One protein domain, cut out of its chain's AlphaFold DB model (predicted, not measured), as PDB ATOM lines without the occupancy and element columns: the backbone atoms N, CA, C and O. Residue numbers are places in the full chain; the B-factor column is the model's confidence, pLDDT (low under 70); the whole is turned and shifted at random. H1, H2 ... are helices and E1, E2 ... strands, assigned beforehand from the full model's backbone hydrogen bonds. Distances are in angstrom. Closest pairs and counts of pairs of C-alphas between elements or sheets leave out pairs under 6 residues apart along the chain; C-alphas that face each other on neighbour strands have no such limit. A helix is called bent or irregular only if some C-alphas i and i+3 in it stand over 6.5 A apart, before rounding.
ATOM      1  N   LEU A 814       4.067  52.254 -22.760       66.94
ATOM      2  CA  LEU A 814       3.862  50.832 -23.039       66.94
ATOM      3  C   LEU A 814       5.109  50.273 -23.710       66.94
ATOM      4  O   LEU A 814       5.665  50.923 -24.595       66.94
ATOM      5  N   GLY A 815       5.549  49.080 -23.312       72.69
ATOM      6  CA  GLY A 815       6.596  48.376 -24.058       72.69
ATOM      7  C   GLY A 815       6.157  48.125 -25.505       72.69
ATOM      8  O   GLY A 815       4.958  48.027 -25.775       72.69
ATOM      9  N   LEU A 816       7.103  48.013 -26.444       77.94
ATOM     10  CA  LEU A 816       6.775  47.763 -27.860       77.94
ATOM     11  C   LEU A 816       5.884  46.519 -28.028       77.94
ATOM     12  O   LEU A 816       4.838  46.584 -28.672       77.94
ATOM     13  N   HIS A 817       6.252  45.419 -27.371       74.31
ATOM     14  CA  HIS A 817       5.477  44.181 -27.376       74.31
ATOM     15  C   HIS A 817       4.059  44.357 -26.803       74.31
ATOM     16  O   HIS A 817       3.072  44.000 -27.447       74.31
ATOM     17  N   GLU A 818       3.954  44.973 -25.622       66.81
ATOM     18  CA  GLU A 818       2.681  45.233 -24.935       66.81
ATOM     19  C   GLU A 818       1.751  46.113 -25.783       66.81
ATOM     20  O   GLU A 818       0.541  45.882 -25.858       66.81
ATOM     21  N   PHE A 819       2.310  47.113 -26.470       78.75
ATOM     22  CA  PHE A 819       1.552  47.975 -27.365       78.75
ATOM     23  C   PHE A 819       0.935  47.188 -28.528       78.75
ATOM     24  O   PHE A 819      -0.253  47.356 -28.822       78.75
ATOM     25  N   VAL A 820       1.717  46.318 -29.175       81.25
ATOM     26  CA  VAL A 820       1.224  45.488 -30.281       81.25
ATOM     27  C   VAL A 820       0.169  44.511 -29.782       81.25
ATOM     28  O   VAL A 820      -0.918  44.474 -30.351       81.25
ATOM     29  N   GLU A 821       0.435  43.779 -28.700       74.19
ATOM     30  CA  GLU A 821      -0.521  42.834 -28.111       74.19
ATOM     31  C   GLU A 821      -1.871  43.509 -27.821       74.19
ATOM     32  O   GLU A 821      -2.938  43.004 -28.182       74.19
ATOM     33  N   ARG A 822      -1.832  44.711 -27.238       70.44
ATOM     34  CA  ARG A 822      -3.030  45.441 -26.821       70.44
ATOM     35  C   ARG A 822      -3.810  46.055 -27.980       70.44
ATOM     36  O   ARG A 822      -5.048  46.044 -27.961       70.44
ATOM     37  N   TYR A 823      -3.115  46.631 -28.959       80.69
ATOM     38  CA  TYR A 823      -3.733  47.447 -30.007       80.69
ATOM     39  C   TYR A 823      -3.753  46.794 -31.387       80.69
ATOM     40  O   TYR A 823      -4.368  47.362 -32.288       80.69
ATOM     41  N   ALA A 824      -3.207  45.587 -31.571       83.06
ATOM     42  CA  ALA A 824      -3.205  44.891 -32.862       83.06
ATOM     43  C   ALA A 824      -4.597  44.794 -33.508       83.06
ATOM     44  O   ALA A 824      -4.718  44.921 -34.726       83.06
ATOM     45  N   LEU A 825      -5.671  44.666 -32.719       82.00
ATOM     46  CA  LEU A 825      -7.054  44.649 -33.222       82.00
ATOM     47  C   LEU A 825      -7.427  45.929 -34.001       82.00
ATOM     48  O   LEU A 825      -8.249  45.892 -34.919       82.00
ATOM     49  N   LEU A 826      -6.820  47.068 -33.659       83.88
ATOM     50  CA  LEU A 826      -7.026  48.336 -34.357       83.88
ATOM     51  C   LEU A 826      -6.418  48.325 -35.763       83.88
ATOM     52  O   LEU A 826      -6.901  49.061 -36.618       83.88
ATOM     53  N   GLY A 827      -5.435  47.470 -36.036       83.75
ATOM     54  CA  GLY A 827      -4.697  47.431 -37.297       83.75
ATOM     55  C   GLY A 827      -4.408  46.020 -37.802       83.75
ATOM     56  O   GLY A 827      -3.380  45.827 -38.435       83.75
ATOM     57  N   ALA A 828      -5.281  45.038 -37.547       80.38
ATOM     58  CA  ALA A 828      -4.966  43.609 -37.703       80.38
ATOM     59  C   ALA A 828      -4.334  43.235 -39.058       80.38
ATOM     60  O   ALA A 828      -3.301  42.577 -39.092       80.38
ATOM     61  N   ARG A 829      -4.893  43.726 -40.177       80.56
ATOM     62  CA  ARG A 829      -4.350  43.480 -41.530       80.56
ATOM     63  C   ARG A 829      -2.967  44.101 -41.744       80.56
ATOM     64  O   ARG A 829      -2.139  43.535 -42.450       80.56
ATOM     65  N   VAL A 830      -2.734  45.271 -41.155       82.56
ATOM     66  CA  VAL A 830      -1.473  46.016 -41.266       82.56
ATOM     67  C   VAL A 830      -0.396  45.355 -40.410       82.56
ATOM     68  O   VAL A 830       0.710  45.145 -40.896       82.56
ATOM     69  N   VAL A 831      -0.743  44.953 -39.185       79.75
ATOM     70  CA  VAL A 831       0.130  44.203 -38.270       79.75
ATOM     71  C   VAL A 831       0.520  42.861 -38.882       79.75
ATOM     72  O   VAL A 831       1.701  42.539 -38.938       79.75
ATOM     73  N   GLU A 832      -0.439  42.115 -39.432       78.38
ATOM     74  CA  GLU A 832      -0.179  40.844 -40.114       78.38
ATOM     75  C   GLU A 832       0.763  41.018 -41.319       78.38
ATOM     76  O   GLU A 832       1.726  40.268 -41.478       78.38
ATOM     77  N   ALA A 833       0.540  42.046 -42.144       78.50
ATOM     78  CA  ALA A 833       1.409  42.360 -43.275       78.50
ATOM     79  C   ALA A 833       2.801  42.867 -42.855       78.50
ATOM     80  O   ALA A 833       3.762  42.686 -43.606       78.50
ATOM     81  N   ALA A 834       2.919  43.531 -41.703       76.38
ATOM     82  CA  ALA A 834       4.189  43.992 -41.144       76.38
ATOM     83  C   ALA A 834       4.998  42.820 -40.569       76.38
ATOM     84  O   ALA A 834       6.170  42.681 -40.908       76.38
ATOM     85  N   TYR A 835       4.361  41.916 -39.813       74.69
ATOM     86  CA  TYR A 835       5.001  40.687 -39.335       74.69
ATOM     87  C   TYR A 835       5.499  39.821 -40.494       74.69
ATOM     88  O   TYR A 835       6.651  39.409 -40.474       74.69
ATOM     89  N   ARG A 836       4.689  39.606 -41.545       72.56
ATOM     90  CA  ARG A 836       5.119  38.824 -42.723       72.56
ATOM     91  C   ARG A 836       6.323  39.426 -43.448       72.56
ATOM     92  O   ARG A 836       7.148  38.676 -43.951       72.56
ATOM     93  N   ARG A 837       6.420  40.759 -43.521       68.25
ATOM     94  CA  ARG A 837       7.567  41.450 -44.137       68.25
ATOM     95  C   ARG A 837       8.821  41.350 -43.275       68.25
ATOM     96  O   ARG A 837       9.898  41.131 -43.807       68.25
ATOM     97  N   ALA A 838       8.667  41.446 -41.959       63.66
ATOM     98  CA  ALA A 838       9.789  41.433 -41.033       63.66
ATOM     99  C   ALA A 838      10.378  40.032 -40.760       63.66
ATOM    100  O   ALA A 838      11.451  39.938 -40.189       63.66
ATOM    101  N   VAL A 839       9.732  38.940 -41.195       56.53
ATOM    102  CA  VAL A 839      10.302  37.570 -41.138       56.53
ATOM    103  C   VAL A 839      11.559  37.417 -42.019       56.53
ATOM    104  O   VAL A 839      12.309  36.458 -41.848       56.53
ATOM    105  N   HIS A 840      11.822  38.359 -42.932       55.16
ATOM    106  CA  HIS A 840      12.977  38.331 -43.835       55.16
ATOM    107  C   HIS A 840      14.166  39.213 -43.406       55.16
ATOM    108  O   HIS A 840      15.233  39.055 -43.991       55.16
ATOM    109  N   ASP A 841      14.023  40.063 -42.378       50.03
ATOM    110  CA  ASP A 841      15.093  40.939 -41.869       50.03
ATOM    111  C   ASP A 841      15.488  40.530 -40.441       50.03
ATOM    112  O   ASP A 841      14.680  40.560 -39.514       50.03
ATOM    113  N   ALA A 842      16.742  40.121 -40.259       47.25
ATOM    114  CA  ALA A 842      17.269  39.630 -38.990       47.25
ATOM    115  C   ALA A 842      17.894  40.769 -38.164       47.25
ATOM    116  O   ALA A 842      19.113  40.867 -38.107       47.25
ATOM    117  N   GLU A 843      17.092  41.629 -37.523       47.25
ATOM    118  CA  GLU A 843      17.609  42.624 -36.564       47.25
ATOM    119  C   GLU A 843      16.534  43.166 -35.590       47.25
ATOM    120  O   GLU A 843      15.333  43.093 -35.849       47.25
ATOM    121  N   LEU A 844      16.987  43.744 -34.463       48.22
ATOM    122  CA  LEU A 844      16.232  44.350 -33.338       48.22
ATOM    123  C   LEU A 844      15.173  45.421 -33.714       48.22
ATOM    124  O   LEU A 844      14.507  45.965 -32.832       48.22
ATOM    125  N   ASP A 845      14.986  45.726 -35.000       59.94
ATOM    126  CA  ASP A 845      14.067  46.749 -35.522       59.94
ATOM    127  C   ASP A 845      12.682  46.184 -35.933       59.94
ATOM    128  O   ASP A 845      11.766  46.931 -36.295       59.94
ATOM    129  N   GLN A 846      12.478  44.862 -35.826       69.69
ATOM    130  CA  GLN A 846      11.226  44.184 -36.194       69.69
ATOM    131  C   GLN A 846      10.012  44.663 -35.377       69.69
ATOM    132  O   GLN A 846       8.989  45.038 -35.957       69.69
ATOM    133  N   GLU A 847      10.102  44.700 -34.042       72.00
ATOM    134  CA  GLU A 847       8.982  45.140 -33.193       72.00
ATOM    135  C   GLU A 847       8.655  46.625 -33.391       72.00
ATOM    136  O   GLU A 847       7.482  47.002 -33.447       72.00
ATOM    137  N   ARG A 848       9.676  47.470 -33.584       78.94
ATOM    138  CA  ARG A 848       9.485  48.894 -33.892       78.94
ATOM    139  C   ARG A 848       8.789  49.089 -35.231       78.94
ATOM    140  O   ARG A 848       7.896  49.925 -35.322       78.94
ATOM    141  N   SER A 849       9.150  48.321 -36.257       79.44
ATOM    142  CA  SER A 849       8.503  48.376 -37.574       79.44
ATOM    143  C   SER A 849       7.014  48.014 -37.500       79.44
ATOM    144  O   SER A 849       6.166  48.728 -38.046       79.44
ATOM    145  N   VAL A 850       6.665  46.970 -36.738       83.38
ATOM    146  CA  VAL A 850       5.261  46.601 -36.486       83.38
ATOM    147  C   VAL A 850       4.533  47.701 -35.708       83.38
ATOM    148  O   VAL A 850       3.422  48.078 -36.087       83.38
ATOM    149  N   CYS A 851       5.160  48.271 -34.673       85.19
ATOM    150  CA  CYS A 851       4.601  49.393 -33.914       85.19
ATOM    151  C   CYS A 851       4.354  50.622 -34.800       85.19
ATOM    152  O   CYS A 851       3.268  51.195 -34.744       85.19
ATOM    153  N   LYS A 852       5.312  50.992 -35.664       85.38
ATOM    154  CA  LYS A 852       5.181  52.089 -36.640       85.38
ATOM    155  C   LYS A 852       3.971  51.879 -37.548       85.38
ATOM    156  O   LYS A 852       3.136  52.771 -37.688       85.38
ATOM    157  N   ALA A 853       3.851  50.684 -38.128       83.44
ATOM    158  CA  ALA A 853       2.750  50.344 -39.023       83.44
ATOM    159  C   ALA A 853       1.391  50.373 -38.299       83.44
ATOM    160  O   ALA A 853       0.398  50.865 -38.842       83.44
ATOM    161  N   LEU A 854       1.347  49.892 -37.053       86.88
ATOM    162  CA  LEU A 854       0.147  49.931 -36.223       86.88
ATOM    163  C   LEU A 854      -0.250  51.368 -35.845       86.88
ATOM    164  O   LEU A 854      -1.429  51.703 -35.943       86.88
ATOM    165  N   ILE A 855       0.705  52.228 -35.477       86.75
ATOM    166  CA  ILE A 855       0.450  53.648 -35.181       86.75
ATOM    167  C   ILE A 855      -0.161  54.354 -36.399       86.75
ATOM    168  O   ILE A 855      -1.179  55.032 -36.259       86.75
ATOM    169  N   MET A 856       0.384  54.137 -37.600       82.50
ATOM    170  CA  MET A 856      -0.176  54.708 -38.834       82.50
ATOM    171  C   MET A 856      -1.611  54.222 -39.105       82.50
ATOM    172  O   MET A 856      -2.485  55.015 -39.458       82.50
ATOM    173  N   ALA A 857      -1.895  52.936 -38.877       84.06
ATOM    174  CA  ALA A 857      -3.245  52.389 -39.031       84.06
ATOM    175  C   ALA A 857      -4.242  52.975 -38.012       84.06
ATOM    176  O   ALA A 857      -5.424  53.157 -38.312       84.06
ATOM    177  N   ILE A 858      -3.781  53.268 -36.793       84.19
ATOM    178  CA  ILE A 858      -4.583  53.933 -35.759       84.19
ATOM    179  C   ILE A 858      -4.876  55.383 -36.166       84.19
ATOM    180  O   ILE A 858      -6.019  55.826 -36.038       84.19
ATOM    181  N   GLN A 859      -3.887  56.098 -36.709       79.25
ATOM    182  CA  GLN A 859      -4.052  57.469 -37.195       79.25
ATOM    183  C   GLN A 859      -5.151  57.579 -38.253       79.25
ATOM    184  O   GLN A 859      -6.022  58.442 -38.129       79.25
ATOM    185  N   GLU A 860      -5.126  56.711 -39.265       79.56
ATOM    186  CA  GLU A 860      -6.109  56.714 -40.355       79.56
ATOM    187  C   GLU A 860      -7.543  56.569 -39.818       79.56
ATOM    188  O   GLU A 860      -8.479  57.212 -40.295       79.56
ATOM    189  N   LYS A 861      -7.712  55.771 -38.757       80.69
ATOM    190  CA  LYS A 861      -9.005  55.557 -38.100       80.69
ATOM    191  C   LYS A 861      -9.442  56.707 -37.197       80.69
ATOM    192  O   LYS A 861     -10.644  56.900 -37.029       80.69
ATOM    193  N   LEU A 862      -8.504  57.438 -36.594       75.81
ATOM    194  CA  LEU A 862      -8.805  58.594 -35.746       75.81
ATOM    195  C   LEU A 862      -9.148  59.845 -36.567       75.81
ATOM    196  O   LEU A 862     -10.014  60.615 -36.154       75.81
ATOM    197  N   LYS A 863      -8.496  60.048 -37.719       73.06
ATOM    198  CA  LYS A 863      -8.730  61.187 -38.624       73.06
ATOM    199  C   LYS A 863      -8.858  60.716 -40.086       73.06
ATOM    200  O   LYS A 863      -7.893  60.829 -40.845       73.06
ATOM    201  N   PRO A 864     -10.036  60.225 -40.507       63.91
ATOM    202  CA  PRO A 864     -10.246  59.820 -41.892       63.91
ATOM    203  C   PRO A 864     -10.200  61.042 -42.823       63.91
ATOM    204  O   PRO A 864     -10.951  61.995 -42.632       63.91
ATOM    205  N   GLY A 865      -9.323  61.015 -43.834       55.78
ATOM    206  CA  GLY A 865      -9.236  62.053 -44.874       55.78
ATOM    207  C   GLY A 865      -8.289  63.227 -44.596       55.78
ATOM    208  O   GLY A 865      -8.217  64.136 -45.419       55.78
ATOM    209  N   SER A 866      -7.533  63.221 -43.490       54.00
ATOM    210  CA  SER A 866      -6.382  64.128 -43.367       54.00
ATOM    211  C   SER A 866      -5.335  63.711 -44.405       54.00
ATOM    212  O   SER A 866      -5.018  62.518 -44.451       54.00
ATOM    213  N   PRO A 867      -4.784  64.626 -45.228       46.56
ATOM    214  CA  PRO A 867      -3.647  64.289 -46.070       46.56
ATOM    215  C   PRO A 867      -2.574  63.707 -45.156       46.56
ATOM    216  O   PRO A 867      -2.318  64.262 -44.084       46.56
ATOM    217  N   SER A 868      -1.975  62.590 -45.557       49.09
ATOM    218  CA  SER A 868      -0.665  62.188 -45.067       49.09
ATOM    219  C   SER A 868       0.282  63.336 -45.402       49.09
ATOM    220  O   SER A 868       0.820  63.398 -46.508       49.09
ATOM    221  N   SER A 869       0.382  64.316 -44.502       48.00
ATOM    222  CA  SER A 869       1.399  65.348 -44.572       48.00
ATOM    223  C   SER A 869       2.720  64.610 -44.723       48.00
ATOM    224  O   SER A 869       2.971  63.615 -44.040       48.00
ATOM    225  N   ALA A 870       3.536  65.056 -45.672       47.78
ATOM    226  CA  ALA A 870       4.877  64.551 -45.936       47.78
ATOM    227  C   ALA A 870       5.852  64.885 -44.779       47.78
ATOM    228  O   ALA A 870       6.978  65.310 -45.014       47.78
ATOM    229  N   GLY A 871       5.381  64.766 -43.537       54.34
ATOM    230  CA  GLY A 871       6.116  64.978 -42.303       54.34
ATOM    231  C   GLY A 871       6.746  63.677 -41.822       54.34
ATOM    232  O   GLY A 871       6.313  62.570 -42.155       54.34
ATOM    233  N   ASN A 872       7.803  63.818 -41.035       70.25
ATOM    234  CA  ASN A 872       8.527  62.700 -40.444       70.25
ATOM    235  C   ASN A 872       7.582  61.858 -39.551       70.25
ATOM    236  O   ASN A 872       6.689  62.402 -38.904       70.25
ATOM    237  N   PHE A 873       7.775  60.535 -39.458       72.00
ATOM    238  CA  PHE A 873       6.962  59.645 -38.603       72.00
ATOM    239  C   PHE A 873       6.864  60.149 -37.151       72.00
ATOM    240  O   PHE A 873       5.808  60.061 -36.523       72.00
ATOM    241  N   GLN A 874       7.949  60.733 -36.640       70.81
ATOM    242  CA  GLN A 874       8.008  61.329 -35.305       70.81
ATOM    243  C   GLN A 874       7.068  62.539 -35.151       70.81
ATOM    244  O   GLN A 874       6.438  62.712 -34.109       70.81
ATOM    245  N   GLU A 875       6.927  63.342 -36.203       70.75
ATOM    246  CA  GLU A 875       6.076  64.534 -36.247       70.75
ATOM    247  C   GLU A 875       4.594  64.144 -36.275       70.75
ATOM    248  O   GLU A 875       3.791  64.659 -35.497       70.75
ATOM    249  N   ILE A 876       4.268  63.121 -37.069       71.50
ATOM    250  CA  ILE A 876       2.948  62.488 -37.099       71.50
ATOM    251  C   ILE A 876       2.565  61.956 -35.715       71.50
ATOM    252  O   ILE A 876       1.464  62.222 -35.230       71.50
ATOM    253  N   CYS A 877       3.467  61.222 -35.056       74.38
ATOM    254  CA  CYS A 877       3.217  60.718 -33.707       74.38
ATOM    255  C   CYS A 877       2.937  61.876 -32.740       74.38
ATOM    256  O   CYS A 877       1.956  61.835 -31.990       74.38
ATOM    257  N   ARG A 878       3.747  62.938 -32.801       74.19
ATOM    258  CA  ARG A 878       3.633  64.102 -31.920       74.19
ATOM    259  C   ARG A 878       2.312  64.846 -32.082       74.19
ATOM    260  O   ARG A 878       1.704  65.185 -31.071       74.19
ATOM    261  N   GLU A 879       1.848  65.078 -33.308       72.12
ATOM    262  CA  GLU A 879       0.537  65.700 -33.559       72.12
ATOM    263  C   GLU A 879      -0.620  64.899 -32.944       72.12
ATOM    264  O   GLU A 879      -1.682  65.447 -32.637       72.12
ATOM    265  N   GLN A 880      -0.418  63.595 -32.754       71.50
ATOM    266  CA  GLN A 880      -1.374  62.717 -32.091       71.50
ATOM    267  C   GLN A 880      -1.163  62.613 -30.582       71.50
ATOM    268  O   GLN A 880      -1.899  61.878 -29.934       71.50
ATOM    269  N   GLY A 881      -0.189  63.328 -30.015       76.81
ATOM    270  CA  GLY A 881       0.181  63.231 -28.607       76.81
ATOM    271  C   GLY A 881       0.854  61.902 -28.256       76.81
ATOM    272  O   GLY A 881       0.710  61.431 -27.133       76.81
ATOM    273  N   MET A 882       1.554  61.274 -29.201       84.81
ATOM    274  CA  MET A 882       2.320  60.040 -29.010       84.81
ATOM    275  C   MET A 882       3.780  60.249 -29.410       84.81
ATOM    276  O   MET A 882       4.074  61.069 -30.270       84.81
ATOM    277  N   GLN A 883       4.707  59.488 -28.845       85.69
ATOM    278  CA  GLN A 883       6.067  59.373 -29.367       85.69
ATOM    279  C   GLN A 883       6.570  57.947 -29.185       85.69
ATOM    280  O   GLN A 883       6.308  57.307 -28.172       85.69
ATOM    281  N   MET A 884       7.287  57.430 -30.174       85.44
ATOM    282  CA  MET A 884       7.894  56.107 -30.093       85.44
ATOM    283  C   MET A 884       9.366  56.271 -29.728       85.44
ATOM    284  O   MET A 884      10.116  56.891 -30.482       85.44
ATOM    285  N   GLY A 885       9.744  55.731 -28.573       84.12
ATOM    286  CA  GLY A 885      11.126  55.660 -28.128       84.12
ATOM    287  C   GLY A 885      11.842  54.422 -28.659       84.12
ATOM    288  O   GLY A 885      11.405  53.771 -29.613       84.12
ATOM    289  N   LEU A 886      12.949  54.068 -28.010       80.94
ATOM    290  CA  LEU A 886      13.749  52.911 -28.383       80.94
ATOM    291  C   LEU A 886      13.112  51.595 -27.911       80.94
ATOM    292  O   LEU A 886      13.116  50.606 -28.645       80.94
ATOM    293  N   THR A 887      12.580  51.556 -26.695       76.19
ATOM    294  CA  THR A 887      12.040  50.323 -26.092       76.19
ATOM    295  C   THR A 887      10.556  50.418 -25.755       76.19
ATOM    296  O   THR A 887       9.912  49.408 -25.454       76.19
ATOM    297  N   LYS A 888       9.997  51.630 -25.804       82.12
ATOM    298  CA  LYS A 888       8.646  51.945 -25.334       82.12
ATOM    299  C   LYS A 888       7.959  52.960 -26.241       82.12
ATOM    300  O   LYS A 888       8.607  53.748 -26.928       82.12
ATOM    301  N   ILE A 889       6.633  52.979 -26.193       83.38
ATOM    302  CA  ILE A 889       5.782  54.004 -26.798       83.38
ATOM    303  C   ILE A 889       5.184  54.857 -25.686       83.38
ATOM    304  O   ILE A 889       4.658  54.340 -24.702       83.38
ATOM    305  N   PHE A 890       5.277  56.165 -25.862       83.19
ATOM    306  CA  PHE A 890       4.916  57.205 -24.916       83.19
ATOM    307  C   PHE A 890       3.648  57.915 -25.392       83.19
ATOM    308  O   PHE A 890       3.552  58.308 -26.554       83.19
ATOM    309  N   PHE A 891       2.675  58.102 -24.503       77.00
ATOM    310  CA  PHE A 891       1.389  58.727 -24.810       77.00
ATOM    311  C   PHE A 891       1.100  59.873 -23.849       77.00
ATOM    312  O   PHE A 891       1.219  59.743 -22.629       77.00
ATOM    313  N   GLN A 892       0.615  60.975 -24.408       76.81
ATOM    314  CA  GLN A 892      -0.149  61.972 -23.681       76.81
ATOM    315  C   GLN A 892      -1.539  61.420 -23.353       76.81
ATOM    316  O   GLN A 892      -2.113  60.613 -24.091       76.81
ATOM    317  N   GLN A 893      -2.139  61.923 -22.276       62.91
ATOM    318  CA  GLN A 893      -3.410  61.398 -21.778       62.91
ATOM    319  C   GLN A 893      -4.551  61.473 -22.807       62.91
ATOM    320  O   GLN A 893      -5.335  60.534 -22.959       62.91
ATOM    321  N   LYS A 894      -4.636  62.585 -23.549       67.81
ATOM    322  CA  LYS A 894      -5.672  62.801 -24.576       67.81
ATOM    323  C   LYS A 894      -5.554  61.786 -25.724       67.81
ATOM    324  O   LYS A 894      -6.575  61.286 -26.205       67.81
ATOM    325  N   ALA A 895      -4.325  61.450 -26.112       73.31
ATOM    326  CA  ALA A 895      -4.023  60.477 -27.158       73.31
ATOM    327  C   ALA A 895      -4.469  59.070 -26.753       73.31
ATOM    328  O   ALA A 895      -5.276  58.441 -27.439       73.31
ATOM    329  N   PHE A 896      -4.018  58.626 -25.578       72.50
ATOM    330  CA  PHE A 896      -4.353  57.319 -25.024       72.50
ATOM    331  C   PHE A 896      -5.871  57.116 -24.912       72.50
ATOM    332  O   PHE A 896      -6.408  56.123 -25.405       72.50
ATOM    333  N   ASN A 897      -6.587  58.102 -24.356       61.06
ATOM    334  CA  ASN A 897      -8.044  58.040 -24.198       61.06
ATOM    335  C   ASN A 897      -8.770  57.892 -25.548       61.06
ATOM    336  O   ASN A 897      -9.770  57.176 -25.652       61.06
ATOM    337  N   SER A 898      -8.267  58.555 -26.592       71.69
ATOM    338  CA  SER A 898      -8.848  58.500 -27.938       71.69
ATOM    339  C   SER A 898      -8.679  57.117 -28.574       71.69
ATOM    340  O   SER A 898      -9.630  56.570 -29.142       71.69
ATOM    341  N   ILE A 899      -7.499  56.513 -28.421       76.94
ATOM    342  CA  ILE A 899      -7.188  55.169 -28.927       76.94
ATOM    343  C   ILE A 899      -7.997  54.106 -28.178       76.94
ATOM    344  O   ILE A 899      -8.553  53.193 -28.790       76.94
ATOM    345  N   GLU A 900      -8.136  54.241 -26.861       66.69
ATOM    346  CA  GLU A 900      -8.887  53.285 -26.048       66.69
ATOM    347  C   GLU A 900     -10.396  53.338 -26.348       66.69
ATOM    348  O   GLU A 900     -11.058  52.298 -26.442       66.69
ATOM    349  N   LYS A 901     -10.942  54.533 -26.615       66.31
ATOM    350  CA  LYS A 901     -12.321  54.699 -27.107       66.31
ATOM    351  C   LYS A 901     -12.528  53.992 -28.450       66.31
ATOM    352  O   LYS A 901     -13.535  53.299 -28.641       66.31
ATOM    353  N   LEU A 902     -11.570  54.123 -29.370       75.75
ATOM    354  CA  LEU A 902     -11.601  53.436 -30.662       75.75
ATOM    355  C   LEU A 902     -11.558  51.911 -30.481       75.75
ATOM    356  O   LEU A 902     -12.386  51.198 -31.056       75.75
ATOM    357  N   ARG A 903     -10.657  51.407 -29.628       76.38
ATOM    358  CA  ARG A 903     -10.534  49.975 -29.310       76.38
ATOM    359  C   ARG A 903     -11.829  49.418 -28.742       76.38
ATOM    360  O   ARG A 903     -12.340  48.426 -29.256       76.38
ATOM    361  N   THR A 904     -12.399  50.099 -27.752       59.66
ATOM    362  CA  THR A 904     -13.659  49.708 -27.104       59.66
ATOM    363  C   THR A 904     -14.803  49.606 -28.112       59.66
ATOM    364  O   THR A 904     -15.580  48.649 -28.083       59.66
ATOM    365  N   THR A 905     -14.878  50.550 -29.054       73.75
ATOM    366  CA  THR A 905     -15.897  50.554 -30.115       73.75
ATOM    367  C   THR A 905     -15.755  49.337 -31.033       73.75
ATOM    368  O   THR A 905     -16.742  48.656 -31.327       73.75
ATOM    369  N   ILE A 906     -14.528  49.019 -31.459       76.62
ATOM    370  CA  ILE A 906     -14.258  47.869 -32.333       76.62
ATOM    371  C   ILE A 906     -14.517  46.548 -31.600       76.62
ATOM    372  O   ILE A 906     -15.205  45.688 -32.143       76.62
ATOM    373  N   VAL A 907     -14.032  46.397 -30.364       69.12
ATOM    374  CA  VAL A 907     -14.264  45.199 -29.538       69.12
ATOM    375  C   VAL A 907     -15.762  44.956 -29.343       69.12
ATOM    376  O   VAL A 907     -16.231  43.842 -29.567       69.12
ATOM    377  N   SER A 908     -16.531  45.996 -29.011       63.25
ATOM    378  CA  SER A 908     -17.983  45.889 -28.803       63.25
ATOM    379  C   SER A 908     -18.719  45.455 -30.074       63.25
ATOM    380  O   SER A 908     -19.601  44.591 -30.037       63.25
ATOM    381  N   ARG A 909     -18.329  46.004 -31.232       81.19
ATOM    382  CA  ARG A 909     -18.886  45.612 -32.533       81.19
ATOM    383  C   ARG A 909     -18.541  44.163 -32.885       81.19
ATOM    384  O   ARG A 909     -19.424  43.417 -33.300       81.19
ATOM    385  N   SER A 910     -17.291  43.753 -32.685       79.50
ATOM    386  CA  SER A 910     -16.839  42.377 -32.925       79.50
ATOM    387  C   SER A 910     -17.562  41.379 -32.022       79.50
ATOM    388  O   SER A 910     -18.070  40.373 -32.512       79.50
ATOM    389  N   ALA A 911     -17.697  41.686 -30.727       72.19
ATOM    390  CA  ALA A 911     -18.455  40.868 -29.784       72.19
ATOM    391  C   ALA A 911     -19.914  40.704 -30.233       72.19
ATOM    392  O   ALA A 911     -20.436  39.593 -30.220       72.19
ATOM    393  N   THR A 912     -20.542  41.781 -30.714       84.25
ATOM    394  CA  THR A 912     -21.913  41.736 -31.243       84.25
ATOM    395  C   THR A 912     -22.026  40.794 -32.443       84.25
ATOM    396  O   THR A 912     -22.945  39.983 -32.485       84.25
ATOM    397  N   ILE A 913     -21.087  40.840 -33.395       87.56
ATOM    398  CA  ILE A 913     -21.076  39.950 -34.573       87.56
ATOM    399  C   ILE A 913     -20.914  38.481 -34.159       87.56
ATOM    400  O   ILE A 913     -21.632  37.607 -34.645       87.56
ATOM    401  N   VAL A 914     -19.990  38.197 -33.238       86.25
ATOM    402  CA  VAL A 914     -19.766  36.836 -32.733       86.25
ATOM    403  C   VAL A 914     -21.011  36.325 -32.006       86.25
ATOM    404  O   VAL A 914     -21.453  35.201 -32.243       86.25
ATOM    405  N   GLN A 915     -21.622  37.160 -31.164       85.75
ATOM    406  CA  GLN A 915     -22.842  36.820 -30.437       85.75
ATOM    407  C   GLN A 915     -24.027  36.580 -31.373       85.75
ATOM    408  O   GLN A 915     -24.768  35.618 -31.167       85.75
ATOM    409  N   THR A 916     -24.231  37.411 -32.401       90.44
ATOM    410  CA  THR A 916     -25.329  37.217 -33.361       90.44
ATOM    411  C   THR A 916     -25.134  35.943 -34.176       90.44
ATOM    412  O   THR A 916     -26.092  35.186 -34.335       90.44
ATOM    413  N   PHE A 917     -23.904  35.642 -34.604       91.19
ATOM    414  CA  PHE A 917     -23.581  34.387 -35.283       91.19
ATOM    415  C   PHE A 917     -23.856  33.170 -34.391       91.19
ATOM    416  O   PHE A 917     -24.595  32.273 -34.793       91.19
ATOM    417  N   TRP A 918     -23.337  33.152 -33.159       87.19
ATOM    418  CA  TRP A 918     -23.527  32.027 -32.237       87.19
ATOM    419  C   TRP A 918     -24.982  31.832 -31.814       87.19
ATOM    420  O   TRP A 918     -25.449  30.693 -31.732       87.19
ATOM    421  N   ARG A 919     -25.729  32.922 -31.604       87.25
ATOM    422  CA  ARG A 919     -27.182  32.860 -31.385       87.25
ATOM    423  C   ARG A 919     -27.890  32.272 -32.606       87.25
ATOM    424  O   ARG A 919     -28.719  31.382 -32.449       87.25
ATOM    425  N   GLY A 920     -27.508  32.687 -33.815       89.19
ATOM    426  CA  GLY A 920     -28.029  32.135 -35.067       89.19
ATOM    427  C   GLY A 920     -27.744  30.639 -35.238       89.19
ATOM    428  O   GLY A 920     -28.658  29.869 -35.533       89.19
ATOM    429  N   VAL A 921     -26.503  30.201 -34.997       91.38
ATOM    430  CA  VAL A 921     -26.099  28.783 -35.048       91.38
ATOM    431  C   VAL A 921     -26.860  27.959 -34.014       91.38
ATOM    432  O   VAL A 921     -27.370  26.888 -34.345       91.38
ATOM    433  N   SER A 922     -26.991  28.468 -32.788       86.62
ATOM    434  CA  SER A 922     -27.723  27.795 -31.710       86.62
ATOM    435  C   SER A 922     -29.202  27.621 -32.065       86.62
ATOM    436  O   SER A 922     -29.719  26.505 -31.998       86.62
ATOM    437  N   CYS A 923     -29.863  28.681 -32.546       88.94
ATOM    438  CA  CYS A 923     -31.245  28.616 -33.025       88.94
ATOM    439  C   CYS A 923     -31.404  27.650 -34.208       88.94
ATOM    440  O   CYS A 923     -32.335  26.845 -34.229       88.94
ATOM    441  N   ARG A 924     -30.481  27.669 -35.179       88.94
ATOM    442  CA  ARG A 924     -30.518  26.762 -36.336       88.94
ATOM    443  C   ARG A 924     -30.336  25.303 -35.922       88.94
ATOM    444  O   ARG A 924     -31.029  24.438 -36.448       88.94
ATOM    445  N   ARG A 925     -29.439  25.017 -34.975       85.56
ATOM    446  CA  ARG A 925     -29.224  23.662 -34.448       85.56
ATOM    447  C   ARG A 925     -30.464  23.163 -33.708       85.56
ATOM    448  O   ARG A 925     -30.903  22.049 -33.974       85.56
ATOM    449  N   ALA A 926     -31.073  24.003 -32.868       84.56
ATOM    450  CA  ALA A 926     -32.336  23.691 -32.203       84.56
ATOM    451  C   ALA A 926     -33.466  23.411 -33.213       84.56
ATOM    452  O   ALA A 926     -34.165  22.405 -33.097       84.56
ATOM    453  N   PHE A 927     -33.590  24.236 -34.257       88.56
ATOM    454  CA  PHE A 927     -34.560  24.028 -35.336       88.56
ATOM    455  C   PHE A 927     -34.318  22.723 -36.110       88.56
ATOM    456  O   PHE A 927     -35.264  21.997 -36.400       88.56
ATOM    457  N   LEU A 928     -33.066  22.385 -36.436       86.25
ATOM    458  CA  LEU A 928     -32.735  21.140 -37.141       86.25
ATOM    459  C   LEU A 928     -33.023  19.896 -36.292       86.25
ATOM    460  O   LEU A 928     -33.515  18.907 -36.832       86.25
ATOM    461  N   ILE A 929     -32.782  19.960 -34.979       83.06
ATOM    462  CA  ILE A 929     -33.176  18.903 -34.036       83.06
ATOM    463  C   ILE A 929     -34.700  18.741 -34.044       83.06
ATOM    464  O   ILE A 929     -35.193  17.629 -34.225       83.06
ATOM    465  N   GLN A 930     -35.457  19.841 -33.946       76.50
ATOM    466  CA  GLN A 930     -36.920  19.795 -34.042       76.50
ATOM    467  C   GLN A 930     -37.406  19.242 -35.389       76.50
ATOM    468  O   GLN A 930     -38.310  18.408 -35.420       76.50
ATOM    469  N   LYS A 931     -36.785  19.634 -36.505       80.69
ATOM    470  CA  LYS A 931     -37.107  19.120 -37.844       80.69
ATOM    471  C   LYS A 931     -36.819  17.617 -37.969       80.69
ATOM    472  O   LYS A 931     -37.622  16.897 -38.558       80.69
ATOM    473  N   GLY A 932     -35.714  17.133 -37.396       73.44
ATOM    474  CA  GLY A 932     -35.380  15.706 -37.338       73.44
ATOM    475  C   GLY A 932     -36.391  14.898 -36.522       73.44
ATOM    476  O   GLY A 932     -36.827  13.834 -36.959       73.44
ATOM    477  N   LEU A 933     -36.844  15.444 -35.388       71.50
ATOM    478  CA  LEU A 933     -37.913  14.851 -34.580       71.50
ATOM    479  C   LEU A 933     -39.247  14.790 -35.342       71.50
ATOM    480  O   LEU A 933     -39.935  13.772 -35.285       71.50
ATOM    481  N   MET A 934     -39.598  15.826 -36.115       66.12
ATOM    482  CA  MET A 934     -40.798  15.794 -36.964       66.12
ATOM    483  C   MET A 934     -40.706  14.737 -38.079       66.12
ATOM    484  O   MET A 934     -41.676  14.020 -38.314       66.12
ATOM    485  N   ALA A 935     -39.543  14.573 -38.718       63.91
ATOM    486  CA  ALA A 935     -39.326  13.536 -39.733       63.91
ATOM    487  C   ALA A 935     -39.380  12.108 -39.150       63.91
ATOM    488  O   ALA A 935     -39.924  11.195 -39.776       63.91
ATOM    489  N   ALA A 936     -38.893  11.907 -37.920       60.50
ATOM    490  CA  ALA A 936     -39.084  10.657 -37.174       60.50
ATOM    491  C   ALA A 936     -40.573  10.398 -36.843       60.50
ATOM    492  O   ALA A 936     -41.033   9.249 -36.840       60.50
ATOM    493  N   GLY A 937     -41.355  11.466 -36.648       60.09
ATOM    494  CA  GLY A 937     -42.819  11.435 -36.561       60.09
ATOM    495  C   GLY A 937     -43.505  10.873 -37.818       60.09
ATOM    496  O   GLY A 937     -44.471  10.114 -37.722       60.09
ATOM    497  N   ASP A 938     -42.981  11.159 -39.009       59.50
ATOM    498  CA  ASP A 938     -43.501  10.583 -40.259       59.50
ATOM    499  C   ASP A 938     -43.067   9.121 -40.468       59.50
ATOM    500  O   ASP A 938     -43.843   8.303 -40.974       59.50
ATOM    501  N   GLY A 939     -41.873   8.742 -39.997       61.75
ATOM    502  CA  GLY A 939     -41.438   7.341 -39.940       61.75
ATOM    503  C   GLY A 939     -42.338   6.485 -39.042       61.75
ATOM    504  O   GLY A 939     -42.769   5.396 -39.432       61.75
ATOM    505  N   THR A 940     -42.718   7.013 -37.876       60.81
ATOM    506  CA  THR A 940     -43.676   6.360 -36.968       60.81
ATOM    507  C   THR A 940     -45.093   6.304 -37.543       60.81
ATOM    508  O   THR A 940     -45.778   5.303 -37.340       60.81
ATOM    509  N   ARG A 941     -45.535   7.292 -38.339       61.56
ATOM    510  CA  ARG A 941     -46.803   7.208 -39.096       61.56
ATOM    511  C   ARG A 941     -46.784   6.110 -40.161       61.56
ATOM    512  O   ARG A 941     -47.747   5.351 -40.252       61.56
ATOM    513  N   ARG A 942     -45.690   5.962 -40.919       66.69
ATOM    514  CA  ARG A 942     -45.519   4.858 -41.886       66.69
ATOM    515  C   ARG A 942     -45.518   3.491 -41.208       66.69
ATOM    516  O   ARG A 942     -46.197   2.581 -41.679       66.69
ATOM    517  N   LEU A 943     -44.812   3.353 -40.086       64.62
ATOM    518  CA  LEU A 943     -44.786   2.115 -39.302       64.62
ATOM    519  C   LEU A 943     -46.156   1.791 -38.693       64.62
ATOM    520  O   LEU A 943     -46.578   0.640 -38.754       64.62
ATOM    521  N   ARG A 944     -46.897   2.793 -38.196       67.44
ATOM    522  CA  ARG A 944     -48.293   2.627 -37.750       67.44
ATOM    523  C   ARG A 944     -49.216   2.206 -38.895       67.44
ATOM    524  O   ARG A 944     -50.039   1.321 -38.696       67.44
ATOM    525  N   GLY A 945     -49.046   2.764 -40.095       71.19
ATOM    526  CA  GLY A 945     -49.787   2.349 -41.293       71.19
ATOM    527  C   GLY A 945     -49.479   0.909 -41.722       71.19
ATOM    528  O   GLY A 945     -50.390   0.138 -42.017       71.19
ATOM    529  N   LEU A 946     -48.208   0.500 -41.687       72.06
ATOM    530  CA  LEU A 946     -47.788  -0.876 -41.983       72.06
ATOM    531  C   LEU A 946     -48.271  -1.871 -40.921       72.06
ATOM    532  O   LEU A 946     -48.744  -2.955 -41.270       72.06
TER     533      LEU A 946
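AT A GLANCE: This is residues 814 to 946 of the 1258 residues of the protein "Myosin-like protein" of Ectocarpus siliculosus (UniProt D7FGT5). A small compact head, made of the bent helix H1, helices H2 and H3 and the strand hairpin E1 and E2, sits at one end of the very long helix H4, whose residues 908 to 946 stick out as a free arm. The printed part has 133 residues, with four named helices and two named strands in the order H1 H2 H3 E1 E2 H4, mostly helix, and the sheet E1 - E2 is antiparallel. The whole is extended, with a radius of gyration of the C-alphas of 24.9 A and spans of 85 by 35 by 26 A.

HOW THE PARTS SIT: H1, residues 816 to 838, was assigned as one helix by its hydrogen bonds but is bent, with C-alphas 826 and 829 9.1 A apart, into H1a, residues 816 to 826, and H1b, residues 829 to 838. H1a is irregular, with C-alphas 822 and 825 7.6 A apart. H2, residues 846 to 862, touches H1b as a helical hairpin at a shallow tilt of 21 degrees; the closest C-alphas, of Ala 834 and Val 850, are 5.4 A apart. Strands E1, residues 882 to 884, and E2, residues 888 to 891, form an antiparallel hairpin, with N 883 and O 890 within hydrogen-bond range at 2.8 A; H3, residues 873 to 879, has its closest C-alpha to E1 at Cys 877, 5.4 A from the C-alpha of Gln 883, and H3 and E2 are near each other, with 5 pairs of C-alphas within 10 A. H4, residues 893 to 946, touches H2 about perpendicular, at 85 degrees, with residues 898 to 902 alone; the closest C-alphas, of Ile 858 and Ile 899, are 7.4 A apart. Each O i to N i+4 pair is within hydrogen-bond range in H1b, H3 and H4, against 5 of 7 in H1a and 12 of 13 in H2.

IN THESE COORDINATES: H1a begins at C-alpha 816, (6.775, 47.763, -27.860). H2 is 24.7 A long and H4 79.1 A, ending at C-alpha 946, (-47.788, -0.876, -41.983).

THE WHOLE: The farthest C-alphas, of Gly 871 and Leu 946, are 85.1 A apart. The printed part has no cut and no long link. Confidence is under 70 in 39 residues, among them 837 to 846, 864 to 871 and 934 to 944.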